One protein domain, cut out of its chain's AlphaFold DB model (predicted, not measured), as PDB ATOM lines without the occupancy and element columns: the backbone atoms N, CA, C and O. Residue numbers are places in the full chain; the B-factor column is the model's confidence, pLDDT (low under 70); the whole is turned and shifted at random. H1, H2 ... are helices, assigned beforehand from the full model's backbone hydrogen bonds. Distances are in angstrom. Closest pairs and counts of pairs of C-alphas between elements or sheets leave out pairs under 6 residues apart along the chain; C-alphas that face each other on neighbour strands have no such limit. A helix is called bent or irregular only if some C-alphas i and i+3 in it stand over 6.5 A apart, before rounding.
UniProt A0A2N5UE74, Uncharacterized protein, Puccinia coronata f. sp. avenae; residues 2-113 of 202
ATOM      1  N   GLU A   2     -35.503 -24.393  -7.541       43.28
ATOM      2  CA  GLU A   2     -36.834 -23.778  -7.454       43.28
ATOM      3  C   GLU A   2     -37.802 -24.943  -7.244       43.28
ATOM      4  O   GLU A   2     -37.936 -25.810  -8.105       43.28
ATOM      5  N   GLY A   3     -38.354 -25.057  -6.042       41.72
ATOM      6  CA  GLY A   3     -39.215 -26.165  -5.645       41.72
ATOM      7  C   GLY A   3     -39.586 -26.038  -4.172       41.72
ATOM      8  O   GLY A   3     -38.764 -25.614  -3.366       41.72
ATOM      9  N   ASN A   4     -40.820 -26.403  -3.823       46.88
ATOM     10  CA  ASN A   4     -41.438 -26.245  -2.495       46.88
ATOM     11  C   ASN A   4     -40.797 -27.095  -1.369       46.88
ATOM     12  O   ASN A   4     -41.396 -27.298  -0.315       46.88
ATOM     13  N   THR A   5     -39.590 -27.616  -1.579       50.41
ATOM     14  CA  THR A   5     -38.809 -28.410  -0.630       50.41
ATOM     15  C   THR A   5     -37.493 -27.695  -0.338       50.41
ATOM     16  O   THR A   5     -36.763 -27.309  -1.251       50.41
ATOM     17  N   SER A   6     -37.181 -27.502   0.950       57.16
ATOM     18  CA  SER A   6     -35.931 -26.868   1.386       57.16
ATOM     19  C   SER A   6     -34.729 -27.662   0.862       57.16
ATOM     20  O   SER A   6     -34.408 -28.735   1.364       57.16
ATOM     21  N   SER A   7     -34.085 -27.134  -0.182       69.88
ATOM     22  CA  SER A   7     -32.926 -27.732  -0.865       69.88
ATOM     23  C   SER A   7     -31.590 -27.209  -0.330       69.88
ATOM     24  O   SER A   7     -30.525 -27.568  -0.833       69.88
ATOM     25  N   ALA A   8     -31.627 -26.382   0.722       78.31
ATOM     26  CA  ALA A   8     -30.448 -25.732   1.286       78.31
ATOM     27  C   ALA A   8     -29.370 -26.736   1.714       78.31
ATOM     28  O   ALA A   8     -28.186 -26.521   1.461       78.31
ATOM     29  N   CYS A   9     -29.776 -27.872   2.285       79.19
ATOM     30  CA  CYS A   9     -28.848 -28.908   2.725       79.19
ATOM     31  C   CYS A   9     -28.095 -29.596   1.572       79.19
ATOM     32  O   CYS A   9     -27.001 -30.113   1.802       79.19
ATOM     33  N   GLN A  10     -28.648 -29.580   0.353       82.81
ATOM     34  CA  GLN A  10     -28.078 -30.209  -0.844       82.81
ATOM     35  C   GLN A  10     -27.220 -29.248  -1.674       82.81
ATOM     36  O   GLN A  10     -26.479 -29.704  -2.542       82.81
ATOM     37  N   MET A  11     -27.256 -27.934  -1.418       87.06
ATOM     38  CA  MET A  11     -26.560 -26.953  -2.266       87.06
ATOM     39  C   MET A  11     -25.077 -27.287  -2.470       87.06
ATOM     40  O   MET A  11     -24.581 -27.242  -3.594       87.06
ATOM     41  N   LEU A  12     -24.369 -27.676  -1.401       89.38
ATOM     42  CA  LEU A  12     -22.945 -28.011  -1.487       89.38
ATOM     43  C   LEU A  12     -22.687 -29.239  -2.375       89.38
ATOM     44  O   LEU A  12     -21.742 -29.228  -3.166       89.38
ATOM     45  N   SER A  13     -23.527 -30.276  -2.283       86.12
ATOM     46  CA  SER A  13     -23.400 -31.463  -3.136       86.12
ATOM     47  C   SER A  13     -23.777 -31.190  -4.583       86.12
ATOM     48  O   SER A  13     -23.088 -31.681  -5.474       86.12
ATOM     49  N   GLU A  14     -24.789 -30.361  -4.829       88.31
ATOM     50  CA  GLU A  14     -25.198 -29.986  -6.185       88.31
ATOM     51  C   GLU A  14     -24.116 -29.165  -6.894       88.31
ATOM     52  O   GLU A  14     -23.718 -29.487  -8.015       88.31
ATOM     53  N   TYR A  15     -23.545 -28.153  -6.231       92.00
ATOM     54  CA  TYR A  15     -22.436 -27.390  -6.814       92.00
ATOM     55  C   TYR A  15     -21.229 -28.275  -7.121       92.00
ATOM     56  O   TYR A  15     -20.601 -28.132  -8.174       92.00
ATOM     57  N   LYS A  16     -20.911 -29.207  -6.218       90.56
ATOM     58  CA  LYS A  16     -19.822 -30.160  -6.419       90.56
ATOM     59  C   LYS A  16     -20.096 -31.077  -7.614       90.56
ATOM     60  O   LYS A  16     -19.221 -31.220  -8.469       90.56
ATOM     61  N   HIS A  17     -21.311 -31.612  -7.711       90.94
ATOM     62  CA  HIS A  17     -21.752 -32.442  -8.826       90.94
ATOM     63  C   HIS A  17     -21.642 -31.706 -10.168       90.94
ATOM     64  O   HIS A  17     -21.051 -32.235 -11.108       90.94
ATOM     65  N   ILE A  18     -22.114 -30.456 -10.242       93.25
ATOM     66  CA  ILE A  18     -22.015 -29.626 -11.452       93.25
ATOM     67  C   ILE A  18     -20.551 -29.404 -11.849       93.25
ATOM     68  O   ILE A  18     -20.207 -29.535 -13.024       93.25
ATOM     69  N   ILE A  19     -19.670 -29.083 -10.894       94.31
ATOM     70  CA  ILE A  19     -18.238 -28.896 -11.174       94.31
ATOM     71  C   ILE A  19     -17.629 -30.175 -11.759       94.31
ATOM     72  O   ILE A  19     -16.886 -30.098 -12.738       94.31
ATOM     73  N   ASP A  20     -17.922 -31.333 -11.173       93.94
ATOM     74  CA  ASP A  20     -17.347 -32.603 -11.617       93.94
ATOM     75  C   ASP A  20     -17.921 -33.034 -12.982       93.94
ATOM     76  O   ASP A  20     -17.167 -33.448 -13.864       93.94
ATOM     77  N   TYR A  21     -19.215 -32.805 -13.225       94.81
ATOM     78  CA  TYR A  21     -19.830 -32.973 -14.544       94.81
ATOM     79  C   TYR A  21     -19.154 -32.100 -15.612       94.81
ATOM     80  O   TYR A  21     -18.779 -32.589 -16.681       94.81
ATOM     81  N   LEU A  22     -18.957 -30.810 -15.321       96.06
ATOM     82  CA  LEU A  22     -18.324 -29.872 -16.246       96.06
ATOM     83  C   LEU A  22     -16.866 -30.254 -16.531       96.06
ATOM     84  O   LEU A  22     -16.435 -30.166 -17.678       96.06
ATOM     85  N   LYS A  23     -16.115 -30.732 -15.533       96.19
ATOM     86  CA  LYS A  23     -14.748 -31.240 -15.742       96.19
ATOM     87  C   LYS A  23     -14.717 -32.434 -16.692       96.19
ATOM     88  O   LYS A  23     -13.893 -32.448 -17.604       96.19
ATOM     89  N   ASN A  24     -15.631 -33.389 -16.528       95.38
ATOM     90  CA  ASN A  24     -15.728 -34.533 -17.436       95.38
ATOM     91  C   ASN A  24     -16.044 -34.070 -18.867       95.38
ATOM     92  O   ASN A  24     -15.425 -34.528 -19.826       95.38
ATOM     93  N   LYS A  25     -16.951 -33.095 -19.022       94.38
ATOM     94  CA  LYS A  25     -17.258 -32.505 -20.333       94.38
ATOM     95  C   LYS A  25     -16.070 -31.765 -20.946       94.38
ATOM     96  O   LYS A  25     -15.844 -31.912 -22.145       94.38
ATOM     97  N   HIS A  26     -15.297 -31.026 -20.148       95.25
ATOM     98  CA  HIS A  26     -14.086 -30.328 -20.601       95.25
ATOM     99  C   HIS A  26     -13.058 -31.293 -21.204       95.25
ATOM    100  O   HIS A  26     -12.526 -31.016 -22.278       95.25
ATOM    101  N   GLN A  27     -12.854 -32.455 -20.571       93.31
ATOM    102  CA  GLN A  27     -11.940 -33.494 -21.064       93.31
ATOM    103  C   GLN A  27     -12.368 -34.061 -22.422       93.31
ATOM    104  O   GLN A  27     -11.525 -34.293 -23.283       93.31
ATOM    105  N   THR A  28     -13.673 -34.258 -22.628       93.69
ATOM    106  CA  THR A  28     -14.224 -34.826 -23.874       93.69
ATOM    107  C   THR A  28     -14.424 -33.805 -24.995       93.69
ATOM    108  O   THR A  28     -14.701 -34.184 -26.130       93.69
ATOM    109  N   ALA A  29     -14.334 -32.507 -24.696       92.44
ATOM    110  CA  ALA A  29     -14.560 -31.466 -25.687       92.44
ATOM    111  C   ALA A  29     -13.418 -31.439 -26.715       92.44
ATOM    112  O   ALA A  29     -12.241 -31.464 -26.356       92.44
ATOM    113  N   LEU A  30     -13.766 -31.341 -27.998       91.69
ATOM    114  CA  LEU A  30     -12.792 -31.231 -29.088       91.69
ATOM    115  C   LEU A  30     -12.476 -29.769 -29.411       91.69
ATOM    116  O   LEU A  30     -11.325 -29.406 -29.630       91.69
ATOM    117  N   GLU A  31     -13.490 -28.905 -29.373       95.44
ATOM    118  CA  GLU A  31     -13.337 -27.497 -29.719       95.44
ATOM    119  C   GLU A  31     -12.800 -26.656 -28.557       95.44
ATOM    120  O   GLU A  31     -13.370 -26.618 -27.460       95.44
ATOM    121  N   THR A  32     -11.764 -25.865 -28.839       94.25
ATOM    122  CA  THR A  32     -11.170 -24.910 -27.891       94.25
ATOM    123  C   THR A  32     -12.191 -23.897 -27.370       94.25
ATOM    124  O   THR A  32     -12.187 -23.557 -26.188       94.25
ATOM    125  N   LYS A  33     -13.126 -23.444 -28.218       94.75
ATOM    126  CA  LYS A  33     -14.180 -22.500 -27.813       94.75
ATOM    127  C   LYS A  33     -15.090 -23.089 -26.730       94.75
ATOM    128  O   LYS A  33     -15.406 -22.399 -25.760       94.75
ATOM    129  N   ILE A  34     -15.467 -24.361 -26.870       94.06
ATOM    130  CA  ILE A  34     -16.294 -25.078 -25.891       94.06
ATOM    131  C   ILE A  34     -15.509 -25.282 -24.590       94.06
ATOM    132  O   ILE A  34     -16.048 -25.005 -23.518       94.06
ATOM    133  N   LYS A  35     -14.227 -25.668 -24.663       95.44
ATOM    134  CA  LYS A  35     -13.358 -25.787 -23.474       95.44
ATOM    135  C   LYS A  35     -13.288 -24.485 -22.678       95.44
ATOM    136  O   LYS A  35     -13.573 -24.491 -21.482       95.44
ATOM    137  N   ASN A  36     -13.027 -23.368 -23.356       96.56
ATOM    138  CA  ASN A  36     -12.954 -22.046 -22.728       96.56
ATOM    139  C   ASN A  36     -14.284 -21.646 -22.064       96.56
ATOM    140  O   ASN A  36     -14.301 -21.016 -21.005       96.56
ATOM    141  N   MET A  37     -15.420 -22.003 -22.671       97.38
ATOM    142  CA  MET A  37     -16.734 -21.757 -22.076       97.38
ATOM    143  C   MET A  37     -16.948 -22.601 -20.814       97.38
ATOM    144  O   MET A  37     -17.374 -22.068 -19.788       97.38
ATOM    145  N   ILE A  38     -16.605 -23.891 -20.862       97.31
ATOM    146  CA  ILE A  38     -16.720 -24.797 -19.713       97.31
ATOM    147  C   ILE A  38     -15.827 -24.328 -18.555       97.31
ATOM    148  O   ILE A  38     -16.272 -24.329 -17.408       97.31
ATOM    149  N   GLU A  39     -14.610 -23.855 -18.826       97.62
ATOM    150  CA  GLU A  39     -13.721 -23.287 -17.801       97.62
ATOM    151  C   GLU A  39     -14.354 -22.094 -17.082       97.62
ATOM    152  O   GLU A  39     -14.350 -22.040 -15.848       97.62
ATOM    153  N   LYS A  40     -14.970 -21.173 -17.834       97.75
ATOM    154  CA  LYS A  40     -15.698 -20.032 -17.257       97.75
ATOM    155  C   LYS A  40     -16.886 -20.485 -16.409       97.75
ATOM    156  O   LYS A  40     -17.106 -19.932 -15.330       97.75
ATOM    157  N   MET A  41     -17.627 -21.502 -16.852       97.50
ATOM    158  CA  MET A  41     -18.724 -22.081 -16.068       97.50
ATOM    159  C   MET A  41     -18.210 -22.701 -14.766       97.50
ATOM    160  O   MET A  41     -18.755 -22.411 -13.705       97.50
ATOM    161  N   ILE A  42     -17.121 -23.477 -14.812       97.62
ATOM    162  CA  ILE A  42     -16.490 -24.052 -13.615       97.62
ATOM    163  C   ILE A  42     -16.054 -22.943 -12.651       97.62
ATOM    164  O   ILE A  42     -16.307 -23.049 -11.451       97.62
ATOM    165  N   ALA A  43     -15.412 -21.883 -13.150       97.81
ATOM    166  CA  ALA A  43     -14.966 -20.759 -12.327       97.81
ATOM    167  C   ALA A  43     -16.144 -20.056 -11.629       97.81
ATOM    168  O   ALA A  43     -16.098 -19.805 -10.421       97.81
ATOM    169  N   LYS A  44     -17.237 -19.816 -12.361       96.81
ATOM    170  CA  LYS A  44     -18.453 -19.215 -11.804       96.81
ATOM    171  C   LYS A  44     -19.106 -20.122 -10.756       96.81
ATOM    172  O   LYS A  44     -19.400 -19.666  -9.656       96.81
ATOM    173  N   THR A  45     -19.237 -21.420 -11.029       95.44
ATOM    174  CA  THR A  45     -19.803 -22.387 -10.071       95.44
ATOM    175  C   THR A  45     -18.950 -22.522  -8.806       95.44
ATOM    176  O   THR A  45     -19.494 -22.607  -7.707       95.44
ATOM    177  N   LYS A  46     -17.615 -22.477  -8.916       95.81
ATOM    178  CA  LYS A  46     -16.716 -22.445  -7.747       95.81
ATOM    179  C   LYS A  46     -16.921 -21.199  -6.882       95.81
ATOM    180  O   LYS A  46     -16.790 -21.286  -5.661       95.81
ATOM    181  N   THR A  47     -17.244 -20.064  -7.500       95.50
ATOM    182  CA  THR A  47     -17.553 -18.823  -6.776       95.50
ATOM    183  C   THR A  47     -18.811 -19.011  -5.932       95.50
ATOM    184  O   THR A  47     -18.750 -18.833  -4.718       95.50
ATOM    185  N   TYR A  48     -19.893 -19.523  -6.526       93.00
ATOM    186  CA  TYR A  48     -21.125 -19.825  -5.789       93.00
ATOM    187  C   TYR A  48     -20.935 -20.875  -4.691       93.00
ATOM    188  O   TYR A  48     -21.452 -20.708  -3.591       93.00
ATOM    189  N   LEU A  49     -20.141 -21.922  -4.940       93.25
ATOM    190  CA  LEU A  49     -19.789 -22.891  -3.900       93.25
ATOM    191  C   LEU A  49     -19.077 -22.213  -2.720       93.25
ATOM    192  O   LEU A  49     -19.353 -22.525  -1.565       93.25
ATOM    193  N   THR A  50     -18.177 -21.272  -3.002       93.88
ATOM    194  CA  THR A  50     -17.445 -20.525  -1.969       93.88
ATOM    195  C   THR A  50     -18.375 -19.612  -1.168       93.88
ATOM    196  O   THR A  50     -18.252 -19.532   0.053       93.88
ATOM    197  N   GLU A  51     -19.318 -18.939  -1.823       92.56
ATOM    198  CA  GLU A  51     -20.341 -18.119  -1.163       92.56
ATOM    199  C   GLU A  51     -21.271 -18.973  -0.292       92.56
ATOM    200  O   GLU A  51     -21.484 -18.662   0.881       92.56
ATOM    201  N   ALA A  52     -21.736 -20.109  -0.816       91.38
ATOM    202  CA  ALA A  52     -22.560 -21.063  -0.082       91.38
ATOM    203  C   ALA A  52     -21.836 -21.609   1.157       91.38
ATOM    204  O   ALA A  52     -22.424 -21.698   2.235       91.38
ATOM    205  N   LEU A  53     -20.538 -21.907   1.038       91.88
ATOM    206  CA  LEU A  53     -19.705 -22.310   2.168       91.88
ATOM    207  C   LEU A  53     -19.572 -21.204   3.218       91.88
ATOM    208  O   LEU A  53     -19.459 -21.526   4.395       91.88
ATOM    209  N   LYS A  54     -19.611 -19.920   2.856       92.50
ATOM    210  CA  LYS A  54     -19.588 -18.816   3.835       92.50
ATOM    211  C   LYS A  54     -20.927 -18.639   4.552       92.50
ATOM    212  O   LYS A  54     -20.938 -18.200   5.699       92.50
ATOM    213  N   CYS A  55     -22.034 -19.025   3.926       91.44
ATOM    214  CA  CYS A  55     -23.359 -18.866   4.506       91.44
ATOM    215  C   CYS A  55     -23.628 -19.862   5.644       91.44
ATOM    216  O   CYS A  55     -23.723 -21.073   5.437       91.44
ATOM    217  N   ASN A  56     -23.810 -19.346   6.862       90.56
ATOM    218  CA  ASN A  56     -24.058 -20.174   8.045       90.56
ATOM    219  C   ASN A  56     -25.347 -20.994   7.928       90.56
ATOM    220  O   ASN A  56     -25.363 -22.137   8.373       90.56
ATOM    221  N   ALA A  57     -26.396 -20.444   7.310       88.88
ATOM    222  CA  ALA A  57     -27.663 -21.146   7.133       88.88
ATOM    223  C   ALA A  57     -27.495 -22.403   6.264       88.88
ATOM    224  O   ALA A  57     -27.940 -23.480   6.649       88.88
ATOM    225  N   ILE A  58     -26.779 -22.293   5.138       88.81
ATOM    226  CA  ILE A  58     -26.473 -23.435   4.261       88.81
ATOM    227  C   ILE A  58     -25.586 -24.443   4.996       88.81
ATOM    228  O   ILE A  58     -25.887 -25.634   5.017       88.81
ATOM    229  N   VAL A  59     -24.524 -23.971   5.652       90.38
ATOM    230  CA  VAL A  59     -23.585 -24.832   6.386       90.38
ATOM    231  C   VAL A  59     -24.294 -25.625   7.482       90.38
ATOM    232  O   VAL A  59     -24.090 -26.834   7.590       90.38
ATOM    233  N   LEU A  60     -25.146 -24.963   8.264       88.88
ATOM    234  CA  LEU A  60     -25.915 -25.591   9.330       88.88
ATOM    235  C   LEU A  60     -26.960 -26.561   8.764       88.88
ATOM    236  O   LEU A  60     -27.051 -27.687   9.244       88.88
ATOM    237  N   ALA A  61     -27.685 -26.180   7.708       87.12
ATOM    238  CA  ALA A  61     -28.651 -27.055   7.040       87.12
ATOM    239  C   ALA A  61     -27.999 -28.336   6.507       87.12
ATOM    240  O   ALA A  61     -28.542 -29.430   6.658       87.12
ATOM    241  N   THR A  62     -26.819 -28.216   5.899       86.31
ATOM    242  CA  THR A  62     -26.049 -29.364   5.423       86.31
ATOM    243  C   THR A  62     -25.524 -30.213   6.585       86.31
ATOM    244  O   THR A  62     -25.620 -31.437   6.520       86.31
ATOM    245  N   ALA A  63     -25.021 -29.605   7.663       86.25
ATOM    246  CA  ALA A  63     -24.529 -30.333   8.838       86.25
ATOM    247  C   ALA A  63     -25.643 -31.056   9.621       86.25
ATOM    248  O   ALA A  63     -25.389 -32.099  10.219       86.25
ATOM    249  N   LEU A  64     -26.869 -30.529   9.590       82.62
ATOM    250  CA  LEU A  64     -28.071 -31.158  10.151       82.62
ATOM    251  C   LEU A  64     -28.718 -32.177   9.199       82.62
ATOM    252  O   LEU A  64     -29.685 -32.847   9.574       82.62
ATOM    253  N   SER A  65     -28.201 -32.326   7.975       78.94
ATOM    254  CA  SER A  65     -28.665 -33.359   7.053       78.94
ATOM    255  C   SER A  65     -28.124 -34.727   7.473       78.94
ATOM    256  O   SER A  65     -26.906 -34.920   7.470       78.94
ATOM    257  N   PRO A  66     -28.987 -35.723   7.731       69.19
ATOM    258  CA  PRO A  66     -28.551 -37.077   8.076       69.19
ATOM    259  C   PRO A  66     -27.762 -37.767   6.957       69.19
ATOM    260  O   PRO A  66     -27.033 -38.721   7.210       69.19
ATOM    261  N   ALA A  67     -27.904 -37.302   5.714       68.00
ATOM    262  CA  ALA A  67     -27.189 -37.856   4.569       68.00
ATOM    263  C   ALA A  67     -25.732 -37.375   4.471       68.00
ATOM    264  O   ALA A  67     -24.898 -38.036   3.853       68.00
ATOM    265  N   PHE A  68     -25.415 -36.222   5.065       72.06
ATOM    266  CA  PHE A  68     -24.114 -35.570   4.909       72.06
ATOM    267  C   PHE A  68     -23.403 -35.383   6.242       72.06
ATOM    268  O   PHE A  68     -22.236 -35.764   6.390       72.06
ATOM    269  N   GLN A  69     -24.111 -34.803   7.211       81.31
ATOM    270  CA  GLN A  69     -23.580 -34.381   8.499       81.31
ATOM    271  C   GLN A  69     -22.275 -33.582   8.325       81.31
ATOM    272  O   GLN A  69     -22.102 -32.840   7.357       81.31
ATOM    273  N   LEU A  70     -21.308 -33.748   9.230       84.94
ATOM    274  CA  LEU A  70     -19.984 -33.139   9.081       84.94
ATOM    275  C   LEU A  70     -19.082 -33.862   8.058       84.94
ATOM    276  O   LEU A  70     -18.012 -33.355   7.707       84.94
ATOM    277  N   SER A  71     -19.498 -35.028   7.555       82.44
ATOM    278  CA  SER A  71     -18.697 -35.866   6.651       82.44
ATOM    279  C   SER A  71     -18.427 -35.178   5.315       82.44
ATOM    280  O   SER A  71     -17.324 -35.280   4.781       82.44
ATOM    281  N   ILE A  72     -19.397 -34.415   4.805       83.31
ATOM    282  CA  ILE A  72     -19.246 -33.650   3.558       83.31
ATOM    283  C   ILE A  72     -18.157 -32.574   3.667       83.31
ATOM    284  O   ILE A  72     -17.363 -32.397   2.745       83.31
ATOM    285  N   PHE A  73     -18.049 -31.909   4.821       86.56
ATOM    286  CA  PHE A  73     -17.000 -30.919   5.062       86.56
ATOM    287  C   PHE A  73     -15.643 -31.596   5.204       86.56
ATOM    288  O   PHE A  73     -14.669 -31.126   4.629       86.56
ATOM    289  N   ARG A  74     -15.574 -32.742   5.889       84.94
ATOM    290  CA  ARG A  74     -14.328 -33.512   5.992       84.94
ATOM    291  C   ARG A  74     -13.828 -33.986   4.623       84.94
ATOM    292  O   ARG A  74     -12.629 -33.944   4.380       84.94
ATOM    293  N   ALA A  75     -14.732 -34.410   3.741       81.56
ATOM    294  CA  ALA A  75     -14.369 -34.930   2.426       81.56
ATOM    295  C   ALA A  75     -14.018 -33.826   1.417       81.56
ATOM    296  O   ALA A  75     -13.074 -33.978   0.645       81.56
ATOM    297  N   TRP A  76     -14.789 -32.734   1.376       82.56
ATOM    298  CA  TRP A  76     -14.728 -31.775   0.261       82.56
ATOM    299  C   TRP A  76     -14.342 -30.357   0.664       82.56
ATOM    300  O   TRP A  76     -14.006 -29.547  -0.199       82.56
ATOM    301  N   SER A  77     -14.408 -30.007   1.948       84.25
ATOM    302  CA  SER A  77     -14.071 -28.660   2.428       84.25
ATOM    303  C   SER A  77     -13.429 -28.691   3.821       84.25
ATOM    304  O   SER A  77     -13.989 -28.109   4.757       84.25
ATOM    305  N   PRO A  78     -12.256 -29.340   3.992       87.25
ATOM    306  CA  PRO A  78     -11.684 -29.589   5.319       87.25
ATOM    307  C   PRO A  78     -11.438 -28.309   6.124       87.25
ATOM    308  O   PRO A  78     -11.676 -28.277   7.327       87.25
ATOM    309  N   SER A  79     -11.063 -27.217   5.450       90.56
ATOM    310  CA  SER A  79     -10.867 -25.897   6.064       90.56
ATOM    311  C   SER A  79     -12.126 -25.315   6.719       90.56
ATOM    312  O   SER A  79     -12.026 -24.442   7.575       90.56
ATOM    313  N   HIS A  80     -13.315 -25.791   6.343       89.69
ATOM    314  CA  HIS A  80     -14.596 -25.316   6.870       89.69
ATOM    315  C   HIS A  80     -15.180 -26.256   7.932       89.69
ATOM    316  O   HIS A  80     -16.173 -25.891   8.564       89.69
ATOM    317  N   TYR A  81     -14.571 -27.427   8.156       90.31
ATOM    318  CA  TYR A  81     -15.059 -28.442   9.092       90.31
ATOM    319  C   TYR A  81     -15.179 -27.896  10.517       90.31
ATOM    320  O   TYR A  81     -16.254 -27.956  11.106       90.31
ATOM    321  N   THR A  82     -14.108 -27.295  11.041       92.81
ATOM    322  CA  THR A  82     -14.074 -26.772  12.417       92.81
ATOM    323  C   THR A  82     -15.152 -25.717  12.643       92.81
ATOM    324  O   THR A  82     -15.848 -25.741  13.654       92.81
ATOM    325  N   ARG A  83     -15.356 -24.819  11.669       94.19
ATOM    326  CA  ARG A  83     -16.415 -23.805  11.742       94.19
ATOM    327  C   ARG A  83     -17.806 -24.438  11.693       94.19
ATOM    328  O   ARG A  83     -18.670 -24.030  12.461       94.19
ATOM    329  N   ALA A  84     -18.028 -25.417  10.816       90.75
ATOM    330  CA  ALA A  84     -19.306 -26.122  10.726       90.75
ATOM    331  C   ALA A  84     -19.634 -26.860  12.036       90.75
ATOM    332  O   ALA A  84     -20.754 -26.759  12.531       90.75
ATOM    333  N   GLN A  85     -18.644 -27.526  12.636       90.44
ATOM    334  CA  GLN A  85     -18.783 -28.182  13.934       90.44
ATOM    335  C   GLN A  85     -19.084 -27.172  15.050       90.44
ATOM    336  O   GLN A  85     -20.006 -27.386  15.831       90.44
ATOM    337  N   ALA A  86     -18.364 -26.048  15.100       92.06
ATOM    338  CA  ALA A  86     -18.605 -25.001  16.090       92.06
ATOM    339  C   ALA A  86     -20.011 -24.387  15.964       92.06
ATOM    340  O   ALA A  86     -20.677 -24.171  16.976       92.06
ATOM    341  N   LEU A  87     -20.484 -24.143  14.735       91.25
ATOM    342  CA  LEU A  87     -21.847 -23.667  14.475       91.25
ATOM    343  C   LEU A  87     -22.898 -24.667  14.958       91.25
ATOM    344  O   LEU A  87     -23.859 -24.266  15.611       91.25
ATOM    345  N   LEU A  88     -22.700 -25.954  14.663       86.88
ATOM    346  CA  LEU A  88     -23.605 -27.021  15.076       86.88
ATOM    347  C   LEU A  88     -23.671 -27.141  16.606       86.88
ATOM    348  O   LEU A  88     -24.764 -27.130  17.165       86.88
ATOM    349  N   ASN A  89     -22.514 -27.170  17.275       87.62
ATOM    350  CA  ASN A  89     -22.431 -27.225  18.736       87.62
ATOM    351  C   ASN A  89     -23.114 -26.011  19.374       87.62
ATOM    352  O   ASN A  89     -23.972 -26.177  20.233       87.62
ATOM    353  N   LYS A  90     -22.787 -24.793  18.914       88.00
ATOM    354  CA  LYS A  90     -23.398 -23.555  19.418       88.00
ATOM    355  C   LYS A  90     -24.918 -23.614  19.318       88.00
ATOM    356  O   LYS A  90     -25.607 -23.269  20.274       88.00
ATOM    357  N   HIS A  91     -25.427 -24.040  18.164       83.19
ATOM    358  CA  HIS A  91     -26.859 -24.136  17.933       83.19
ATOM    359  C   HIS A  91     -27.516 -25.158  18.872       83.19
ATOM    360  O   HIS A  91     -28.559 -24.874  19.457       83.19
ATOM    361  N   PHE A  92     -26.897 -26.326  19.048       80.00
ATOM    362  CA  PHE A  92     -27.403 -27.370  19.938       80.00
ATOM    363  C   PHE A  92     -27.428 -26.913  21.405       80.00
ATOM    364  O   PHE A  92     -28.462 -27.006  22.063       80.00
ATOM    365  N   THR A  93     -26.332 -26.326  21.895       81.44
ATOM    366  CA  THR A  93     -26.243 -25.792  23.263       81.44
ATOM    367  C   THR A  93     -27.264 -24.685  23.510       81.44
ATOM    368  O   THR A  93     -27.922 -24.677  24.548       81.44
ATOM    369  N   GLN A  94     -27.432 -23.767  22.554       81.75
ATOM    370  CA  GLN A  94     -28.414 -22.691  22.673       81.75
ATOM    371  C   GLN A  94     -29.844 -23.242  22.723       81.75
ATOM    372  O   GLN A  94     -30.632 -22.823  23.565       81.75
ATOM    373  N   GLN A  95     -30.163 -24.226  21.881       74.56
ATOM    374  CA  GLN A  95     -31.476 -24.865  21.894       74.56
ATOM    375  C   GLN A  95     -31.750 -25.593  23.217       74.56
ATOM    376  O   GLN A  95     -32.864 -25.511  23.732       74.56
ATOM    377  N   HIS A  96     -30.750 -26.277  23.773       72.12
ATOM    378  CA  HIS A  96     -30.872 -26.939  25.070       72.12
ATOM    379  C   HIS A  96     -31.176 -25.927  26.187       72.12
ATOM    380  O   HIS A  96     -32.140 -26.105  26.932       72.12
ATOM    381  N   ALA A  97     -30.427 -24.822  26.243       74.00
ATOM    382  CA  ALA A  97     -30.651 -23.748  27.211       74.00
ATOM    383  C   ALA A  97     -32.037 -23.092  27.056       74.00
ATOM    384  O   ALA A  97     -32.714 -22.831  28.049       74.00
ATOM    385  N   ASP A  98     -32.500 -22.872  25.821       74.25
ATOM    386  CA  ASP A  98     -33.827 -22.307  25.552       74.25
ATOM    387  C   ASP A  98     -34.960 -23.237  26.013       74.25
ATOM    388  O   ASP A  98     -36.005 -22.769  26.477       74.25
ATOM    389  N   ILE A  99     -34.790 -24.554  25.857       71.62
ATOM    390  CA  ILE A  99     -35.755 -25.557  26.325       71.62
ATOM    391  C   ILE A  99     -35.791 -25.576  27.854       71.62
ATOM    392  O   ILE A  99     -36.878 -25.530  28.430       71.62
ATOM    393  N   GLU A 100     -34.628 -25.586  28.500       73.81
ATOM    394  CA  GLU A 100     -34.504 -25.565  29.959       73.81
ATOM    395  C   GLU A 100     -35.120 -24.292  30.562       73.81
ATOM    396  O   GLU A 100     -35.948 -24.359  31.474       73.81
ATOM    397  N   ALA A 101     -34.824 -23.126  29.982       73.69
ATOM    398  CA  ALA A 101     -35.413 -21.857  30.399       73.69
ATOM    399  C   ALA A 101     -36.946 -21.865  30.269       73.69
ATOM    400  O   ALA A 101     -37.653 -21.424  31.178       73.69
ATOM    401  N   LYS A 102     -37.485 -22.412  29.172       72.38
ATOM    402  CA  LYS A 102     -38.940 -22.540  28.977       72.38
ATOM    403  C   LYS A 102     -39.575 -23.518  29.965       72.38
ATOM    404  O   LYS A 102     -40.669 -23.238  30.450       72.38
ATOM    405  N   ALA A 103     -38.910 -24.624  30.287       70.50
ATOM    406  CA  ALA A 103     -39.386 -25.572  31.292       70.50
ATOM    407  C   ALA A 103     -39.479 -24.917  32.681       70.50
ATOM    408  O   ALA A 103     -40.492 -25.064  33.365       70.50
ATOM    409  N   ASN A 104     -38.489 -24.103  33.056       66.69
ATOM    410  CA  ASN A 104     -38.481 -23.376  34.330       66.69
ATOM    411  C   ASN A 104     -39.616 -22.341  34.433       66.69
ATOM    412  O   ASN A 104     -40.225 -22.189  35.496       66.69
ATOM    413  N   VAL A 105     -39.962 -21.679  33.324       68.56
ATOM    414  CA  VAL A 105     -41.112 -20.760  33.257       68.56
ATOM    415  C   VAL A 105     -42.440 -21.512  33.400       68.56
ATOM    416  O   VAL A 105     -43.300 -21.095  34.174       68.56
ATOM    417  N   VAL A 106     -42.605 -22.644  32.707       64.50
ATOM    418  CA  VAL A 106     -43.820 -23.476  32.803       64.50
ATOM    419  C   VAL A 106     -44.002 -24.037  34.217       64.50
ATOM    420  O   VAL A 106     -45.111 -23.999  34.746       64.50
ATOM    421  N   ASN A 107     -42.921 -24.485  34.858       60.31
ATOM    422  CA  ASN A 107     -42.953 -24.985  36.234       60.31
ATOM    423  C   ASN A 107     -43.298 -23.879  37.248       60.31
ATOM    424  O   ASN A 107     -44.045 -24.122  38.196       60.31
ATOM    425  N   SER A 108     -42.818 -22.653  37.022       59.53
ATOM    426  CA  SER A 108     -43.145 -21.496  37.869       59.53
ATOM    427  C   SER A 108     -44.622 -21.096  37.744       59.53
ATOM    428  O   SER A 108     -45.291 -20.887  38.753       59.53
ATOM    429  N   LEU A 109     -45.167 -21.093  36.522       58.22
ATOM    430  CA  LEU A 109     -46.587 -20.815  36.264       58.22
ATOM    431  C   LEU A 109     -47.511 -21.909  36.823       58.22
ATOM    432  O   LEU A 109     -48.574 -21.603  37.360       58.22
ATOM    433  N   ALA A 110     -47.108 -23.181  36.742       56.72
ATOM    434  CA  ALA A 110     -47.848 -24.285  37.355       56.72
ATOM    435  C   ALA A 110     -47.896 -24.153  38.889       56.72
ATOM    436  O   ALA A 110     -48.951 -24.354  39.493       56.72
ATOM    437  N   SER A 111     -46.790 -23.724  39.510       53.78
ATOM    438  CA  SER A 111     -46.712 -23.459  40.953       53.78
ATOM    439  C   SER A 111     -47.619 -22.301  41.403       53.78
ATOM    440  O   SER A 111     -48.217 -22.366  42.479       53.78
ATOM    441  N   GLU A 112     -47.777 -21.256  40.586       54.00
ATOM    442  CA  GLU A 112     -48.709 -20.151  40.860       54.00
ATOM    443  C   GLU A 112     -50.184 -20.556  40.673       54.00
ATOM    444  O   GLU A 112     -51.045 -20.185  41.480       54.00
ATOM    445  N   PHE A 113     -50.489 -21.386  39.668       51.16
ATOM    446  CA  PHE A 113     -51.839 -21.924  39.458       51.16
ATOM    447  C   PHE A 113     -52.286 -22.865  40.589       51.16
ATOM    448  O   PHE A 113     -53.444 -22.800  41.014       51.16
TER     449      PHE A 113
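What this domain is: This is residues 2 to 113 of the 202 residues of an uncharacterized protein of Puccinia coronata f. sp. avenae (UniProt A0A2N5UE74). One very long helix, H5, runs out of a helical body as an arm, its residues 92 to 113 sticking out; on the other side the body stretches away as a long helical hairpin of H1 and H2. The short helix H3 lies across the base of that hairpin and crosses the early part of H5, while the short H4 folds back beside the beginning of H5. The printed part has 112 residues, with five named helices in the order H1, H2, H3, H4, H5 and no named strand; the class is all helix. It is extended, with a radius of gyration of the C-alphas of 20.9 A and spans of 79 by 31 by 21 A, the arm of H5 making much of the length.

Where its parts are: H5, residues 78 to 113, is 53.3 A long from its first C-alpha to its last, which is C-alpha 113 at (-51.839, -21.924, 39.458). H1, residues 8 to 28, begins with C-alpha 8 at (-30.448, -25.732, 1.286) and is 31.3 A long. H2, residues 32 to 54, begins with C-alpha 32 at (-11.170, -24.910, -27.891) and is 33.4 A long. H3 holds residues 56 to 63, and H4 holds residues 71 to 76. H1 and H5 are irregular: C-alphas 9 and 12 are 7.3 A apart, and C-alphas 79 and 82 are 7.2 A apart.

How they stand to each other: H5 touches H3 with residues 84 to 88 alone, about perpendicular at 86 degrees; their closest C-alphas, those of Val 59 and Ala 84, are 6.2 A apart. With residues 79 to 84 alone H5 touches H4, opposite ways at a shallow tilt of 27 degrees, and the two form a hairpin; the closest C-alphas are those of Phe 73 and Tyr 81, 5.1 A apart. H3 is the hub, touching three helices. H1 touches it with residues 8 to 12 alone, about perpendicular at 81 degrees, the C-alphas of Cys 9 and Thr 62 being closest at 3.9 A. H2 and H3 only just touch, with 3 pairs of C-alphas within 8 A, and only at the corner; the C-alphas of Leu 53 and Val 59 are closest at 6.3 A. H1 and H2 form a hairpin and touch at a shallow tilt of 19 degrees, opposite ways; the C-alphas of His 26 and Lys 35 are closest at 5.4 A. H1 and H5 are apart. Every O i to N i+4 pair is within hydrogen-bond range in H2, H3 and H4; in H1 15 of 17 are, in H5 30 of 32.

The domain as a whole: The two farthest C-alphas, those of Leu 30 and Phe 113, are 79.4 A apart. Without residues 92 to 113 the body spans 50 by 32 by 20 A. The printed part has no cut and no long link. Its mean pLDDT is 83.5; residues 2 to 7, 66 to 67 and 104 to 113 are under 70.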